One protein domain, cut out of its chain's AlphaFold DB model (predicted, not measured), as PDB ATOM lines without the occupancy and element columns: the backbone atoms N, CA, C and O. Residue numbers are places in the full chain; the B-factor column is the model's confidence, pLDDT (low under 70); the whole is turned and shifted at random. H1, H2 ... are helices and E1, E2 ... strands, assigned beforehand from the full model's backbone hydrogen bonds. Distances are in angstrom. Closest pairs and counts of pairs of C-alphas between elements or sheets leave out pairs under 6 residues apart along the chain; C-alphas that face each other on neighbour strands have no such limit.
ATOM      1  N   HIS A  28     159.302 208.469 251.659       43.41
ATOM      2  CA  HIS A  28     160.682 208.912 251.893       43.41
ATOM      3  C   HIS A  28     161.685 208.281 250.923       43.41
ATOM      4  O   HIS A  28     162.871 208.612 250.965       43.41
ATOM      5  N   ASP A  29     161.219 207.419 250.024       41.25
ATOM      6  CA  ASP A  29     162.073 206.806 249.026       41.25
ATOM      7  C   ASP A  29     162.303 207.803 247.883       41.25
ATOM      8  O   ASP A  29     161.571 207.871 246.895       41.25
ATOM      9  N   LEU A  30     163.367 208.599 248.021       44.47
ATOM     10  CA  LEU A  30     164.060 209.195 246.883       44.47
ATOM     11  C   LEU A  30     164.629 208.047 246.043       44.47
ATOM     12  O   LEU A  30     165.795 207.674 246.165       44.47
ATOM     13  N   THR A  31     163.782 207.437 245.219       41.12
ATOM     14  CA  THR A  31     164.214 206.415 244.270       41.12
ATOM     15  C   THR A  31     165.171 207.054 243.272       41.12
ATOM     16  O   THR A  31     164.764 207.864 242.437       41.12
ATOM     17  N   ILE A  32     166.449 206.676 243.338       39.47
ATOM     18  CA  ILE A  32     167.363 206.840 242.210       39.47
ATOM     19  C   ILE A  32     166.880 205.844 241.161       39.47
ATOM     20  O   ILE A  32     167.132 204.645 241.251       39.47
ATOM     21  N   VAL A  33     166.096 206.336 240.210       37.78
ATOM     22  CA  VAL A  33     165.676 205.532 239.068       37.78
ATOM     23  C   VAL A  33     166.837 205.533 238.082       37.78
ATOM     24  O   VAL A  33     167.049 206.522 237.382       37.78
ATOM     25  N   GLU A  34     167.592 204.437 238.025       36.06
ATOM     26  CA  GLU A  34     168.456 204.167 236.877       36.06
ATOM     27  C   GLU A  34     167.553 203.962 235.659       36.06
ATOM     28  O   GLU A  34     166.882 202.941 235.509       36.06
ATOM     29  N   GLN A  35     167.466 204.986 234.815       37.09
ATOM     30  CA  GLN A  35     166.762 204.881 233.548       37.09
ATOM     31  C   GLN A  35     167.724 204.354 232.494       37.09
ATOM     32  O   GLN A  35     168.800 204.910 232.278       37.09
ATOM     33  N   THR A  36     167.302 203.299 231.805       42.38
ATOM     34  CA  THR A  36     167.906 202.887 230.540       42.38
ATOM     35  C   THR A  36     167.842 204.079 229.571       42.38
ATOM     36  O   THR A  36     166.789 204.732 229.513       42.38
ATOM     37  N   PRO A  37     168.927 204.418 228.849       40.72
ATOM     38  CA  PRO A  37     168.953 205.571 227.954       40.72
ATOM     39  C   PRO A  37     167.776 205.516 226.978       40.72
ATOM     40  O   PRO A  37     167.603 204.544 226.255       40.72
ATOM     41  N   LYS A  38     166.927 206.549 226.988       44.28
ATOM     42  CA  LYS A  38     165.769 206.657 226.079       44.28
ATOM     43  C   LYS A  38     166.067 207.505 224.829       44.28
ATOM     44  O   LYS A  38     165.131 207.881 224.138       44.28
ATOM     45  N   LEU A  39     167.322 207.902 224.598       40.41
ATOM     46  CA  LEU A  39     167.805 208.328 223.273       40.41
ATOM     47  C   LEU A  39     168.838 207.279 222.900       40.41
ATOM     48  O   LEU A  39     169.824 207.138 223.625       40.41
ATOM     49  N   ASP A  40     168.603 206.573 221.807       42.53
ATOM     50  CA  ASP A  40     169.640 205.776 221.177       42.53
ATOM     51  C   ASP A  40     170.520 206.720 220.341       42.53
ATOM     52  O   ASP A  40     170.365 206.875 219.138       42.53
ATOM     53  N   LEU A  41     171.408 207.429 221.041       50.22
ATOM     54  CA  LEU A  41     172.590 208.066 220.467       50.22
ATOM     55  C   LEU A  41     173.738 207.039 220.404       50.22
ATOM     56  O   LEU A  41     174.894 207.450 220.553       50.22
ATOM     57  N   ASP A  42     173.501 205.729 220.226       42.03
ATOM     58  CA  ASP A  42     174.587 204.724 220.222       42.03
ATOM     59  C   ASP A  42     175.639 205.011 219.143       42.03
ATOM     60  O   ASP A  42     176.770 204.531 219.206       42.03
ATOM     61  N   THR A  43     175.308 205.868 218.176       46.59
ATOM     62  CA  THR A  43     176.254 206.363 217.183       46.59
ATOM     63  C   THR A  43     176.803 207.757 217.459       46.59
ATOM     64  O   THR A  43     177.590 208.198 216.644       46.59
ATOM     65  N   CYS A  44     176.479 208.463 218.548       50.66
ATOM     66  CA  CYS A  44     176.914 209.850 218.794       50.66
ATOM     67  C   CYS A  44     177.357 210.146 220.241       50.66
ATOM     68  O   CYS A  44     178.404 210.770 220.427       50.66
ATOM     69  N   GLY A  45     176.629 209.710 221.280       56.66
ATOM     70  CA  GLY A  45     176.919 210.096 222.673       56.66
ATOM     71  C   GLY A  45     175.949 209.605 223.755       56.66
ATOM     72  O   GLY A  45     174.746 209.696 223.609       56.66
ATOM     73  N   VAL A  46     176.456 209.166 224.906       61.03
ATOM     74  CA  VAL A  46     175.643 208.864 226.096       61.03
ATOM     75  C   VAL A  46     175.413 210.148 226.876       61.03
ATOM     76  O   VAL A  46     176.343 210.928 227.066       61.03
ATOM     77  N   TYR A  47     174.202 210.361 227.380       61.56
ATOM     78  CA  TYR A  47     173.898 211.456 228.298       61.56
ATOM     79  C   TYR A  47     173.250 210.938 229.576       61.56
ATOM     80  O   TYR A  47     172.629 209.876 229.601       61.56
ATOM     81  N   TRP A  48     173.393 211.722 230.638       61.19
ATOM     82  CA  TRP A  48     172.857 211.423 231.956       61.19
ATOM     83  C   TRP A  48     171.894 212.521 232.386       61.19
ATOM     84  O   TRP A  48     172.158 213.714 232.206       61.19
ATOM     85  N   VAL A  49     170.776 212.096 232.968       53.59
ATOM     86  CA  VAL A  49     169.759 212.969 233.549       53.59
ATOM     87  C   VAL A  49     169.517 212.508 234.975       53.59
ATOM     88  O   VAL A  49     169.267 211.330 235.227       53.59
ATOM     89  N   LYS A  50     169.575 213.445 235.911       56.91
ATOM     90  CA  LYS A  50     169.167 213.252 237.292       56.91
ATOM     91  C   LYS A  50     167.732 213.729 237.447       56.91
ATOM     92  O   LYS A  50     167.433 214.900 237.243       56.91
ATOM     93  N   ARG A  51     166.853 212.819 237.852       60.94
ATOM     94  CA  ARG A  51     165.465 213.133 238.190       60.94
ATOM     95  C   ARG A  51     165.333 213.360 239.690       60.94
ATOM     96  O   ARG A  51     165.707 212.496 240.480       60.94
ATOM     97  N   THR A  52     164.767 214.497 240.073       65.25
ATOM     98  CA  THR A  52     164.403 214.813 241.457       65.25
ATOM     99  C   THR A  52     162.887 214.894 241.551       65.25
ATOM    100  O   THR A  52     162.277 215.775 240.954       65.25
ATOM    101  N   CYS A  53     162.263 213.979 242.292       53.94
ATOM    102  CA  CYS A  53     160.818 213.997 242.515       53.94
ATOM    103  C   CYS A  53     160.489 214.532 243.908       53.94
ATOM    104  O   CYS A  53     161.071 214.119 244.909       53.94
ATOM    105  N   THR A  54     159.537 215.456 243.949       69.06
ATOM    106  CA  THR A  54     158.965 216.052 245.158       69.06
ATOM    107  C   THR A  54     157.451 215.854 245.152       69.06
ATOM    108  O   THR A  54     156.876 215.407 244.157       69.06
ATOM    109  N   ARG A  55     156.780 216.211 246.251       56.94
ATOM    110  CA  ARG A  55     155.313 216.154 246.339       56.94
ATOM    111  C   ARG A  55     154.616 217.051 245.306       56.94
ATOM    112  O   ARG A  55     153.495 216.745 244.913       56.94
ATOM    113  N   ASP A  56     155.294 218.103 244.854       66.06
ATOM    114  CA  ASP A  56     154.770 219.094 243.911       66.06
ATOM    115  C   ASP A  56     155.108 218.762 242.444       66.06
ATOM    116  O   ASP A  56     154.690 219.474 241.533       66.06
ATOM    117  N   GLY A  57     155.847 217.671 242.199       46.22
ATOM    118  CA  GLY A  57     156.193 217.195 240.859       46.22
ATOM    119  C   GLY A  57     157.626 216.674 240.737       46.22
ATOM    120  O   GLY A  57     158.416 216.717 241.685       46.22
ATOM    121  N   CYS A  58     157.964 216.180 239.543       55.72
ATOM    122  CA  CYS A  58     159.313 215.736 239.195       55.72
ATOM    123  C   CYS A  58     160.024 216.777 238.325       55.72
ATOM    124  O   CYS A  58     159.446 217.310 237.380       55.72
ATOM    125  N   GLN A  59     161.287 217.037 238.647       54.81
ATOM    126  CA  GLN A  59     162.201 217.873 237.882       54.81
ATOM    127  C   GLN A  59     163.323 217.007 237.316       54.81
ATOM    128  O   GLN A  59     163.908 216.197 238.036       54.81
ATOM    129  N   ASP A  60     163.633 217.204 236.040       56.91
ATOM    130  CA  ASP A  60     164.732 216.533 235.354       56.91
ATOM    131  C   ASP A  60     165.888 217.523 235.157       56.91
ATOM    132  O   ASP A  60     165.702 218.612 234.618       56.91
ATOM    133  N   GLU A  61     167.084 217.143 235.600       57.69
ATOM    134  CA  GLU A  61     168.318 217.918 235.483       57.69
ATOM    135  C   GLU A  61     169.330 217.151 234.625       57.69
ATOM    136  O   GLU A  61     169.645 215.994 234.893       57.69
ATOM    137  N   PHE A  62     169.879 217.790 233.595       59.44
ATOM    138  CA  PHE A  62     170.974 217.219 232.813       59.44
ATOM    139  C   PHE A  62     172.272 217.198 233.635       59.44
ATOM    140  O   PHE A  62     172.714 218.242 234.110       59.44
ATOM    141  N   THR A  63     172.920 216.037 233.749       59.00
ATOM    142  CA  THR A  63     174.143 215.879 234.557       59.00
ATOM    143  C   THR A  63     175.405 215.611 233.748       59.00
ATOM    144  O   THR A  63     176.501 215.748 234.288       59.00
ATOM    145  N   GLY A  64     175.299 215.249 232.468       55.81
ATOM    146  CA  GLY A  64     176.480 215.089 231.622       55.81
ATOM    147  C   GLY A  64     176.197 214.484 230.254       55.81
ATOM    148  O   GLY A  64     175.129 213.917 230.024       55.81
ATOM    149  N   LEU A  65     177.183 214.590 229.362       64.25
ATOM    150  CA  LEU A  65     177.202 213.935 228.058       64.25
ATOM    151  C   LEU A  65     178.633 213.496 227.723       64.25
ATOM    152  O   LEU A  65     179.577 214.262 227.913       64.25
ATOM    153  N   VAL A  66     178.786 212.267 227.238       63.03
ATOM    154  CA  VAL A  66     180.035 211.717 226.706       63.03
ATOM    155  C   VAL A  66     179.768 211.248 225.283       63.03
ATOM    156  O   VAL A  66     178.931 210.367 225.092       63.03
ATOM    157  N   PRO A  67     180.479 211.778 224.280       63.84
ATOM    158  CA  PRO A  67     180.410 211.256 222.924       63.84
ATOM    159  C   PRO A  67     180.927 209.810 222.889       63.84
ATOM    160  O   PRO A  67     182.034 209.549 223.357       63.84
ATOM    161  N   ILE A  68     180.148 208.874 222.346       56.81
ATOM    162  CA  ILE A  68     180.514 207.447 222.232       56.81
ATOM    163  C   ILE A  68     180.560 206.955 220.780       56.81
ATOM    164  O   ILE A  68     180.934 205.809 220.543       56.81
ATOM    165  N   GLY A  69     180.241 207.817 219.805       58.94
ATOM    166  CA  GLY A  69     180.235 207.464 218.383       58.94
ATOM    167  C   GLY A  69     180.609 208.617 217.441       58.94
ATOM    168  O   GLY A  69     181.356 209.521 217.813       58.94
ATOM    169  N   GLN A  70     180.122 208.558 216.197       58.91
ATOM    170  CA  GLN A  70     180.180 209.640 215.216       58.91
ATOM    171  C   GLN A  70     179.610 210.944 215.772       58.91
ATOM    172  O   GLN A  70     178.443 211.072 216.108       58.91
ATOM    173  N   THR A  71     180.438 211.968 215.794       67.81
ATOM    174  CA  THR A  71     179.996 213.330 216.070       67.81
ATOM    175  C   THR A  71     179.306 213.961 214.864       67.81
ATOM    176  O   THR A  71     179.473 213.517 213.724       67.81
ATOM    177  N   ILE A  72     178.565 215.045 215.091       73.94
ATOM    178  CA  ILE A  72     177.866 215.772 214.028       73.94
ATOM    179  C   ILE A  72     178.904 216.526 213.189       73.94
ATOM    180  O   ILE A  72     179.364 217.601 213.577       73.94
ATOM    181  N   GLY A  73     179.304 215.920 212.069       61.00
ATOM    182  CA  GLY A  73     180.274 216.478 211.118       61.00
ATOM    183  C   GLY A  73     179.731 216.700 209.702       61.00
ATOM    184  O   GLY A  73     180.411 217.325 208.899       61.00
ATOM    185  N   GLY A  74     178.521 216.216 209.381       66.06
ATOM    186  CA  GLY A  74     177.922 216.328 208.043       66.06
ATOM    187  C   GLY A  74     176.388 216.345 208.046       66.06
ATOM    188  O   GLY A  74     175.755 215.945 209.026       66.06
ATOM    189  N   GLU A  75     175.797 216.795 206.934       63.06
ATOM    190  CA  GLU A  75     174.363 217.113 206.796       63.06
ATOM    191  C   GLU A  75     173.425 215.921 207.055       63.06
ATOM    192  O   GLU A  75     172.407 216.056 207.738       63.06
ATOM    193  N   GLN A  76     173.766 214.729 206.548       62.41
ATOM    194  CA  GLN A  76     172.956 213.518 206.754       62.41
ATOM    195  C   GLN A  76     172.894 213.103 208.227       62.41
ATOM    196  O   GLN A  76     171.821 212.731 208.710       62.41
ATOM    197  N   ASN A  77     174.014 213.222 208.946       74.56
ATOM    198  CA  ASN A  77     174.086 212.903 210.372       74.56
ATOM    199  C   ASN A  77     173.236 213.897 211.167       74.56
ATOM    200  O   ASN A  77     172.428 213.512 212.004       74.56
ATOM    201  N   TYR A  78     173.347 215.177 210.827       78.44
ATOM    202  CA  TYR A  78     172.606 216.252 211.467       78.44
ATOM    203  C   TYR A  78     171.073 216.108 211.337       78.44
ATOM    204  O   TYR A  78     170.372 216.180 212.347       78.44
ATOM    205  N   LYS A  79     170.541 215.820 210.138       83.50
ATOM    206  CA  LYS A  79     169.086 215.628 209.933       83.50
ATOM    207  C   LYS A  79     168.532 214.391 210.649       83.50
ATOM    208  O   LYS A  79     167.377 214.389 211.069       83.50
ATOM    209  N   ALA A  80     169.317 213.315 210.749       78.31
ATOM    210  CA  ALA A  80     168.917 212.119 211.492       78.31
ATOM    211  C   ALA A  80     168.836 212.404 212.999       78.31
ATOM    212  O   ALA A  80     167.792 212.169 213.603       78.31
ATOM    213  N   ILE A  81     169.878 213.026 213.550       79.19
ATOM    214  CA  ILE A  81     169.971 213.371 214.973       79.19
ATOM    215  C   ILE A  81     168.878 214.369 215.379       79.19
ATOM    216  O   ILE A  81     168.299 214.246 216.455       79.19
ATOM    217  N   ALA A  82     168.539 215.328 214.511       84.94
ATOM    218  CA  ALA A  82     167.414 216.232 214.744       84.94
ATOM    219  C   ALA A  82     166.089 215.479 214.943       84.94
ATOM    220  O   ALA A  82     165.335 215.776 215.868       84.94
ATOM    221  N   TYR A  83     165.813 214.486 214.095       85.38
ATOM    222  CA  TYR A  83     164.592 213.693 214.201       85.38
ATOM    223  C   TYR A  83     164.585 212.791 215.442       85.38
ATOM    224  O   TYR A  83     163.568 212.704 216.121       85.38
ATOM    225  N   GLU A  84     165.717 212.181 215.789       80.06
ATOM    226  CA  GLU A  84     165.847 211.386 217.019       80.06
ATOM    227  C   GLU A  84     165.636 212.239 218.281       80.06
ATOM    228  O   GLU A  84     164.947 211.826 219.218       80.06
ATOM    229  N   LEU A  85     166.178 213.463 218.296       81.50
ATOM    230  CA  LEU A  85     165.947 214.426 219.372       81.50
ATOM    231  C   LEU A  85     164.473 214.814 219.476       81.50
ATOM    232  O   LEU A  85     163.938 214.825 220.588       81.50
ATOM    233  N   TYR A  86     163.823 215.094 218.344       87.81
ATOM    234  CA  TYR A  86     162.385 215.346 218.279       87.81
ATOM    235  C   TYR A  86     161.585 214.177 218.863       87.81
ATOM    236  O   TYR A  86     160.826 214.366 219.814       87.81
ATOM    237  N   GLU A  87     161.784 212.965 218.339       83.12
ATOM    238  CA  GLU A  87     160.993 211.788 218.699       83.12
ATOM    239  C   GLU A  87     161.131 211.456 220.185       83.12
ATOM    240  O   GLU A  87     160.138 211.252 220.884       83.12
ATOM    241  N   SER A  88     162.354 211.517 220.705       76.75
ATOM    242  CA  SER A  88     162.575 211.335 222.128       76.75
ATOM    243  C   SER A  88     161.828 212.351 222.988       76.75
ATOM    244  O   SER A  88     161.412 211.992 224.090       76.75
ATOM    245  N   HIS A  89     161.818 213.627 222.603       80.56
ATOM    246  CA  HIS A  89     161.218 214.679 223.426       80.56
ATOM    247  C   HIS A  89     159.698 214.677 223.304       80.56
ATOM    248  O   HIS A  89     159.022 215.107 224.234       80.56
ATOM    249  N   TYR A  90     159.181 214.142 222.200       81.69
ATOM    250  CA  TYR A  90     157.775 213.814 222.057       81.69
ATOM    251  C   TYR A  90     157.373 212.674 223.010       81.69
ATOM    252  O   TYR A  90     156.448 212.818 223.804       81.69
ATOM    253  N   ASP A  91     158.096 211.549 222.991       76.56
ATOM    254  CA  ASP A  91     157.738 210.363 223.790       76.56
ATOM    255  C   ASP A  91     158.025 210.531 225.286       76.56
ATOM    256  O   ASP A  91     157.407 209.901 226.149       76.56
ATOM    257  N   THR A  92     159.031 211.327 225.630       73.75
ATOM    258  CA  THR A  92     159.375 211.651 227.013       73.75
ATOM    259  C   THR A  92     159.913 213.080 227.053       73.75
ATOM    260  O   THR A  92     161.123 213.271 226.890       73.75
ATOM    261  N   PRO A  93     159.040 214.078 227.296       63.19
ATOM    262  CA  PRO A  93     159.431 215.467 227.482       63.19
ATOM    263  C   PRO A  93     160.567 215.590 228.492       63.19
ATOM    264  O   PRO A  93     160.416 215.261 229.669       63.19
ATOM    265  N   ARG A  94     161.725 216.044 228.025       65.75
ATOM    266  CA  ARG A  94     162.893 216.336 228.859       65.75
ATOM    267  C   ARG A  94     163.593 217.577 228.339       65.75
ATOM    268  O   ARG A  94     163.204 218.129 227.318       65.75
ATOM    269  N   GLN A  95     164.594 218.059 229.058       61.53
ATOM    270  CA  GLN A  95     165.407 219.174 228.597       61.53
ATOM    271  C   GLN A  95     166.847 218.701 228.449       61.53
ATOM    272  O   GLN A  95     167.492 218.326 229.425       61.53
ATOM    273  N   ILE A  96     167.360 218.727 227.222       66.00
ATOM    274  CA  ILE A  96     168.799 218.663 226.981       66.00
ATOM    275  C   ILE A  96     169.366 220.082 227.092       66.00
ATOM    276  O   ILE A  96     168.771 221.048 226.615       66.00
ATOM    277  N   SER A  97     170.515 220.217 227.756       67.81
ATOM    278  CA  SER A  97     171.174 221.513 227.892       67.81
ATOM    279  C   SER A  97     171.889 221.908 226.595       67.81
ATOM    280  O   SER A  97     172.487 221.072 225.918       67.81
ATOM    281  N   TYR A  98     171.877 223.201 226.269       72.69
ATOM    282  CA  TYR A  98     172.593 223.741 225.109       72.69
ATOM    283  C   TYR A  98     174.088 223.344 225.074       72.69
ATOM    284  O   TYR A  98     174.560 222.906 224.022       72.69
ATOM    285  N   PRO A  99     174.842 223.393 226.198       70.75
ATOM    286  CA  PRO A  99     176.226 222.918 226.221       70.75
ATOM    287  C   PRO A  99     176.380 221.444 225.823       70.75
ATOM    288  O   PRO A  99     177.356 221.096 225.165       70.75
ATOM    289  N   ALA A 100     175.418 220.586 226.176       71.44
ATOM    290  CA  ALA A 100     175.454 219.167 225.829       71.44
ATOM    291  C   ALA A 100     175.351 218.948 224.317       71.44
ATOM    292  O   ALA A 100     176.160 218.231 223.731       71.44
ATOM    293  N   VAL A 101     174.400 219.619 223.665       76.31
ATOM    294  CA  VAL A 101     174.272 219.563 222.204       76.31
ATOM    295  C   VAL A 101     175.537 220.107 221.546       76.31
ATOM    296  O   VAL A 101     176.074 219.487 220.635       76.31
ATOM    297  N   GLN A 102     176.085 221.207 222.068       77.75
ATOM    298  CA  GLN A 102     177.303 221.808 221.532       77.75
ATOM    299  C   GLN A 102     178.515 220.861 221.588       77.75
ATOM    300  O   GLN A 102     179.344 220.892 220.679       77.75
ATOM    301  N   THR A 103     178.615 219.995 222.607       75.31
ATOM    302  CA  THR A 103     179.687 218.981 222.693       75.31
ATOM    303  C   THR A 103     179.593 217.875 221.638       75.31
ATOM    304  O   THR A 103     180.597 217.219 221.367       75.31
ATOM    305  N   LEU A 104     178.431 217.690 221.003       75.25
ATOM    306  CA  LEU A 104     178.242 216.726 219.913       75.25
ATOM    307  C   LEU A 104     178.649 217.287 218.538       75.25
ATOM    308  O   LEU A 104     178.859 216.516 217.600       75.25
ATOM    309  N   VAL A 105     178.757 218.613 218.398       81.56
ATOM    310  CA  VAL A 105     179.006 219.284 217.114       81.56
ATOM    311  C   VAL A 105     180.505 219.485 216.880       81.56
ATOM    312  O   VAL A 105     181.133 220.360 217.478       81.56
ATOM    313  N   GLN A 106     181.082 218.716 215.954       77.50
ATOM    314  CA  GLN A 106     182.504 218.789 215.595       77.50
ATOM    315  C   GLN A 106     182.744 219.696 214.384       77.50
ATOM    316  O   GLN A 106     183.208 219.265 213.334       77.50
ATOM    317  N   THR A 107     182.471 220.989 214.548       78.31
ATOM    318  CA  THR A 107     182.912 222.006 213.584       78.31
ATOM    319  C   THR A 107     183.743 223.079 214.273       78.31
ATOM    320  O   THR A 107     183.399 223.561 215.359       78.31
ATOM    321  N   ALA A 108     184.874 223.428 213.654       77.19
ATOM    322  CA  ALA A 108     185.775 224.463 214.150       77.19
ATOM    323  C   ALA A 108     185.134 225.855 214.037       77.19
ATOM    324  O   ALA A 108     185.323 226.692 214.926       77.19
ATOM    325  N   ASP A 109     184.315 226.073 213.001       84.38
ATOM    326  CA  ASP A 109     183.603 227.329 212.810       84.38
ATOM    327  C   ASP A 109     182.560 227.533 213.915       84.38
ATOM    328  O   ASP A 109     181.631 226.752 214.113       84.38
ATOM    329  N   ARG A 110     182.726 228.620 214.669       82.50
ATOM    330  CA  ARG A 110     181.835 228.979 215.768       82.50
ATOM    331  C   ARG A 110     180.430 229.333 215.282       82.50
ATOM    332  O   ARG A 110     179.480 229.006 215.996       82.50
ATOM    333  N   ALA A 111     180.295 230.007 214.140       82.62
ATOM    334  CA  ALA A 111     178.991 230.402 213.612       82.62
ATOM    335  C   ALA A 111     178.206 229.154 213.197       82.62
ATOM    336  O   ALA A 111     177.121 228.907 213.723       82.62
ATOM    337  N   HIS A 112     178.835 228.300 212.391       82.88
ATOM    338  CA  HIS A 112     178.290 227.007 211.989       82.88
ATOM    339  C   HIS A 112     177.939 226.125 213.200       82.88
ATOM    340  O   HIS A 112     176.832 225.595 213.295       82.88
ATOM    341  N   ARG A 113     178.839 226.019 214.191       84.88
ATOM    342  CA  ARG A 113     178.581 225.244 215.417       84.88
ATOM    343  C   ARG A 113     177.338 225.736 216.150       84.88
ATOM    344  O   ARG A 113     176.560 224.927 216.642       84.88
ATOM    345  N   THR A 114     177.168 227.054 216.230       84.62
ATOM    346  CA  THR A 114     176.020 227.687 216.894       84.62
ATOM    347  C   THR A 114     174.725 227.404 216.134       84.62
ATOM    348  O   THR A 114     173.761 226.985 216.762       84.62
ATOM    349  N   ALA A 115     174.727 227.531 214.803       86.19
ATOM    350  CA  ALA A 115     173.562 227.244 213.962       86.19
ATOM    351  C   ALA A 115     173.087 225.788 214.112       86.19
ATOM    352  O   ALA A 115     171.933 225.548 214.457       86.19
ATOM    353  N   ILE A 116     173.999 224.812 213.980       85.06
ATOM    354  CA  ILE A 116     173.670 223.394 214.206       85.06
ATOM    355  C   ILE A 116     173.112 223.185 215.620       85.06
ATOM    356  O   ILE A 116     172.103 222.506 215.793       85.06
ATOM    357  N   THR A 117     173.757 223.762 216.639       85.44
ATOM    358  CA  THR A 117     173.336 223.577 218.037       85.44
ATOM    359  C   THR A 117     171.928 224.130 218.279       85.44
ATOM    360  O   THR A 117     171.122 223.453 218.917       85.44
ATOM    361  N   ASN A 118     171.622 225.323 217.754       87.25
ATOM    362  CA  ASN A 118     170.297 225.943 217.851       87.25
ATOM    363  C   ASN A 118     169.228 225.054 217.218       87.25
ATOM    364  O   ASN A 118     168.290 224.658 217.902       87.25
ATOM    365  N   ASN A 119     169.433 224.659 215.965       89.00
ATOM    366  CA  ASN A 119     168.473 223.853 215.224       89.00
ATOM    367  C   ASN A 119     168.182 222.496 215.906       89.00
ATOM    368  O   ASN A 119     167.043 222.033 215.954       89.00
ATOM    369  N   LEU A 120     169.195 221.855 216.502       86.75
ATOM    370  CA  LEU A 120     169.001 220.622 217.280       86.75
ATOM    371  C   LEU A 120     168.234 220.864 218.589       86.75
ATOM    372  O   LEU A 120     167.406 220.038 218.983       86.75
ATOM    373  N   CYS A 121     168.481 221.995 219.257       85.62
ATOM    374  CA  CYS A 121     167.692 222.400 220.421       85.62
ATOM    375  C   CYS A 121     166.237 222.702 220.031       85.62
ATOM    376  O   CYS A 121     165.322 222.352 220.779       85.62
ATOM    377  N   ASP A 122     166.012 223.296 218.860       89.38
ATOM    378  CA  ASP A 122     164.678 223.576 218.335       89.38
ATOM    379  C   ASP A 122     163.930 222.294 217.962       89.38
ATOM    380  O   ASP A 122     162.744 222.182 218.269       89.38
ATOM    381  N   ALA A 123     164.610 221.276 217.427       89.38
ATOM    382  CA  ALA A 123     164.006 219.965 217.180       89.38
ATOM    383  C   ALA A 123     163.541 219.284 218.482       89.38
ATOM    384  O   ALA A 123     162.407 218.808 218.574       89.38
ATOM    385  N   ALA A 124     164.379 219.307 219.524       86.25
ATOM    386  CA  ALA A 124     164.015 218.813 220.854       86.25
ATOM    387  C   ALA A 124     162.827 219.593 221.454       86.25
ATOM    388  O   ALA A 124     161.889 219.008 222.003       86.25
ATOM    389  N   LYS A 125     162.830 220.923 221.313       87.38
ATOM    390  CA  LYS A 125     161.736 221.792 221.765       87.38
ATOM    391  C   LYS A 125     160.438 221.518 221.004       87.38
ATOM    392  O   LYS A 125     159.380 221.501 221.628       87.38
ATOM    393  N   LEU A 126     160.513 221.292 219.694       91.38
ATOM    394  CA  LEU A 126     159.366 220.971 218.849       91.38
ATOM    395  C   LEU A 126     158.714 219.653 219.277       91.38
ATOM    396  O   LEU A 126     157.495 219.606 219.408       91.38
ATOM    397  N   GLY A 127     159.517 218.623 219.569       88.94
ATOM    398  CA  GLY A 127     159.019 217.337 220.070       88.94
ATOM    399  C   GLY A 127     158.245 217.492 221.371       88.94
ATOM    400  O   GLY A 127     157.117 217.020 221.484       88.94
ATOM    401  N   ARG A 128     158.813 218.247 222.320       85.62
ATOM    402  CA  ARG A 128     158.137 218.570 223.580       85.62
ATOM    403  C   ARG A 128     156.819 219.314 223.353       85.62
ATOM    404  O   ARG A 128     155.819 218.937 223.948       85.62
ATOM    405  N   LEU A 129     156.824 220.364 222.529       90.31
ATOM    406  CA  LEU A 129     155.630 221.176 222.268       90.31
ATOM    407  C   LEU A 129     154.515 220.355 221.621       90.31
ATOM    408  O   LEU A 129     153.370 220.451 222.046       90.31
ATOM    409  N   ASP A 130     154.836 219.532 220.620       92.69
ATOM    410  CA  ASP A 130     153.830 218.688 219.979       92.69
ATOM    411  C   ASP A 130     153.235 217.670 220.973       92.69
ATOM    412  O   ASP A 130     152.028 217.448 220.942       92.69
ATOM    413  N   ALA A 131     154.030 217.120 221.898       86.69
ATOM    414  CA  ALA A 131     153.525 216.235 222.951       86.69
ATOM    415  C   ALA A 131     152.689 216.961 224.020       86.69
ATOM    416  O   ALA A 131     151.655 216.447 224.440       86.69
ATOM    417  N   GLU A 132     153.107 218.153 224.456       87.75
ATOM    418  CA  GLU A 132     152.352 218.986 225.409       87.75
ATOM    419  C   GLU A 132     151.000 219.439 224.835       87.75
ATOM    420  O   GLU A 132     150.033 219.603 225.580       87.75
ATOM    421  N   GLU A 133     150.927 219.622 223.517       92.25
ATOM    422  CA  GLU A 133     149.722 220.037 222.799       92.25
ATOM    423  C   GLU A 133     148.898 218.871 222.216       92.25
ATOM    424  O   GLU A 133     147.932 219.123 221.496       92.25
ATOM    425  N   ASP A 134     149.262 217.615 222.503       89.75
ATOM    426  CA  ASP A 134     148.601 216.400 221.981       89.75
ATOM    427  C   ASP A 134     148.475 216.381 220.439       89.75
ATOM    428  O   ASP A 134     147.496 215.915 219.848       89.75
ATOM    429  N   ARG A 135     149.478 216.938 219.751       93.25
ATOM    430  CA  ARG A 135     149.574 216.921 218.287       93.25
ATOM    431  C   ARG A 135     150.148 215.587 217.826       93.25
ATOM    432  O   ARG A 135     151.019 215.056 218.497       93.25
ATOM    433  N   PRO A 136     149.756 215.060 216.654       93.88
ATOM    434  CA  PRO A 136     150.358 213.841 216.127       93.88
ATOM    435  C   PRO A 136     151.854 214.029 215.832       93.88
ATOM    436  O   PRO A 136     152.271 215.100 215.383       93.88
ATOM    437  N   LYS A 137     152.640 212.956 216.008       92.00
ATOM    438  CA  LYS A 137     154.054 212.922 215.602       92.00
ATOM    439  C   LYS A 137     154.217 213.367 214.145       92.00
ATOM    440  O   LYS A 137     153.533 212.872 213.246       92.00
ATOM    441  N   ARG A 138     155.169 214.268 213.925       94.81
ATOM    442  CA  ARG A 138     155.581 214.763 212.609       94.81
ATOM    443  C   ARG A 138     156.406 213.728 211.860       94.81
ATOM    444  O   ARG A 138     157.093 212.906 212.465       94.81
ATOM    445  N   THR A 139     156.391 213.811 210.532       93.81
ATOM    446  CA  THR A 139     157.331 213.032 209.721       93.81
ATOM    447  C   THR A 139     158.747 213.598 209.848       93.81
ATOM    448  O   THR A 139     158.946 214.756 210.217       93.81
ATOM    449  N   LYS A 140     159.755 212.798 209.480       87.75
ATOM    450  CA  LYS A 140     161.150 213.256 209.453       87.75
ATOM    451  C   LYS A 140     161.347 214.509 208.600       87.75
ATOM    452  O   LYS A 140     162.096 215.395 209.001       87.75
ATOM    453  N   GLN A 141     160.678 214.585 207.450       89.94
ATOM    454  CA  GLN A 141     160.790 215.739 206.565       89.94
ATOM    455  C   GLN A 141     160.162 216.986 207.196       89.94
ATOM    456  O   GLN A 141     160.796 218.032 207.208       89.94
ATOM    457  N   ASP A 142     158.991 216.855 207.825       91.50
ATOM    458  CA  ASP A 142     158.338 217.985 208.497       91.50
ATOM    459  C   ASP A 142     159.187 218.539 209.652       91.50
ATOM    460  O   ASP A 142     159.233 219.750 209.862       91.50
ATOM    461  N   VAL A 143     159.869 217.667 210.408       90.31
ATOM    462  CA  VAL A 143     160.799 218.094 211.467       90.31
ATOM    463  C   VAL A 143     161.981 218.849 210.869       90.31
ATOM    464  O   VAL A 143     162.333 219.907 211.381       90.31
ATOM    465  N   VAL A 144     162.566 218.342 209.779       89.06
ATOM    466  CA  VAL A 144     163.669 219.015 209.076       89.06
ATOM    467  C   VAL A 144     163.242 220.405 208.604       89.06
ATOM    468  O   VAL A 144     163.921 221.379 208.913       89.06
ATOM    469  N   ASP A 145     162.095 220.505 207.939       89.62
ATOM    470  CA  ASP A 145     161.602 221.760 207.364       89.62
ATOM    471  C   ASP A 145     161.189 222.784 208.437       89.62
ATOM    472  O   ASP A 145     161.230 223.989 208.198       89.62
ATOM    473  N   THR A 146     160.797 222.314 209.627       89.94
ATOM    474  CA  THR A 146     160.337 223.180 210.725       89.94
ATOM    475  C   THR A 146     161.466 223.604 211.662       89.94
ATOM    476  O   THR A 146     161.473 224.742 212.123       89.94
ATOM    477  N   ALA A 147     162.377 222.690 212.005       87.12
ATOM    478  CA  ALA A 147     163.359 222.896 213.070       87.12
ATOM    479  C   ALA A 147     164.760 223.256 212.560       87.12
ATOM    480  O   ALA A 147     165.566 223.766 213.330       87.12
ATOM    481  N   LEU A 148     165.078 222.975 211.292       87.38
ATOM    482  CA  LEU A 148     166.417 223.182 210.730       87.38
ATOM    483  C   LEU A 148     166.411 224.384 209.778       87.38
ATOM    484  O   LEU A 148     166.743 224.260 208.601       87.38
ATOM    485  N   THR A 149     165.974 225.540 210.284       79.81
ATOM    486  CA  THR A 149     165.727 226.749 209.478       79.81
ATOM    487  C   THR A 149     166.975 227.583 209.229       79.81
ATOM    488  O   THR A 149     167.044 228.290 208.223       79.81
TER     489      THR A 149
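This is residues 28 to 149 of the 154 residues of an uncharacterized protein of Halobacteriales archaeon AArc-S (UniProt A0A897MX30). Two long helices, H1 and H3, lie side by side and run the same way; the short helix H4 crosses over one side of this pair, and a long two-stranded hairpin, E1 and E2, lies on the other side with the short helix H2 next to E2. An unnamed stretch, residues 28 to 45, leads in from the far end of the domain. The printed part has 122 residues with two named strands and four named helices, in the order E1 E2 H1 H2 H3 H4; the sheet, E1 - E2, is antiparallel, and the class is mixed, helices and strands. The whole is compact, with a radius of gyration of the C-alphas of 14.9 A, yet only just elongated in outline, spanning 48 by 32 by 23 A.

Strand E1, residues 46 to 54, and strand E2, residues 57 to 66, form an antiparallel hairpin with a tight link and 160 degrees between their directions. N 46 and O 66 are 2.8 A apart and N 61 and O 50 are 2.8 A apart, both within hydrogen-bond range. Helix H1, residues 75 to 91, is apart from E1. Helix H2, residues 98 to 104, has its closest C-alpha to E2 at Ala 100, 5.9 A from that of Leu 65. Helix H3, residues 110 to 132, is the hub, touching three helices. It touches H1 at a shallow tilt of 29 degrees, the same way, with the closest C-alphas those of Tyr 90 and Gly 127, 4.2 A apart. With its residues 113 to 121 alone it touches H2 at a steep tilt of 64 degrees, opposite ways; the closest C-alphas, of Gln 102 and Thr 117, are 5.6 A apart. Helix H4, residues 140 to 147, touches residues 119 to 126 of H3 alone, opposite ways at a steep tilt of 68 degrees, only just short of about perpendicular; the C-alphas of Ala 123 and Ala 147 are closest, at 5.1 A. H4 also touches H1, by residues 79 to 86 of H1 alone, about perpendicular at 89 degrees, with the C-alphas of Tyr 83 and Lys 140 closest at 5.9 A. H2 and H4 are apart. Every O i to N i+4 pair is within hydrogen-bond range in H1, H3 and H4, and 2 of 3 are in H2.

E1 begins at C-alpha 46, (175.643, 208.864, 226.096), and is 26.3 A long; E2 is 28.3 A. H1 measures 24.7 A and H3 32.6 A from first to last C-alpha. H3 begins at C-alpha 110, (181.835, 228.979, 215.768), and H4 ends at C-alpha 147, (163.359, 222.896, 213.070).

The two C-alphas farthest apart, of His 28 and Asp 109, are 48.9 A apart. The printed part has no cut, and no link between named elements is long. The mean pLDDT of the printed part is 71.4; residues 28 to 71, 73 to 76 and 93 to 97 are under 70.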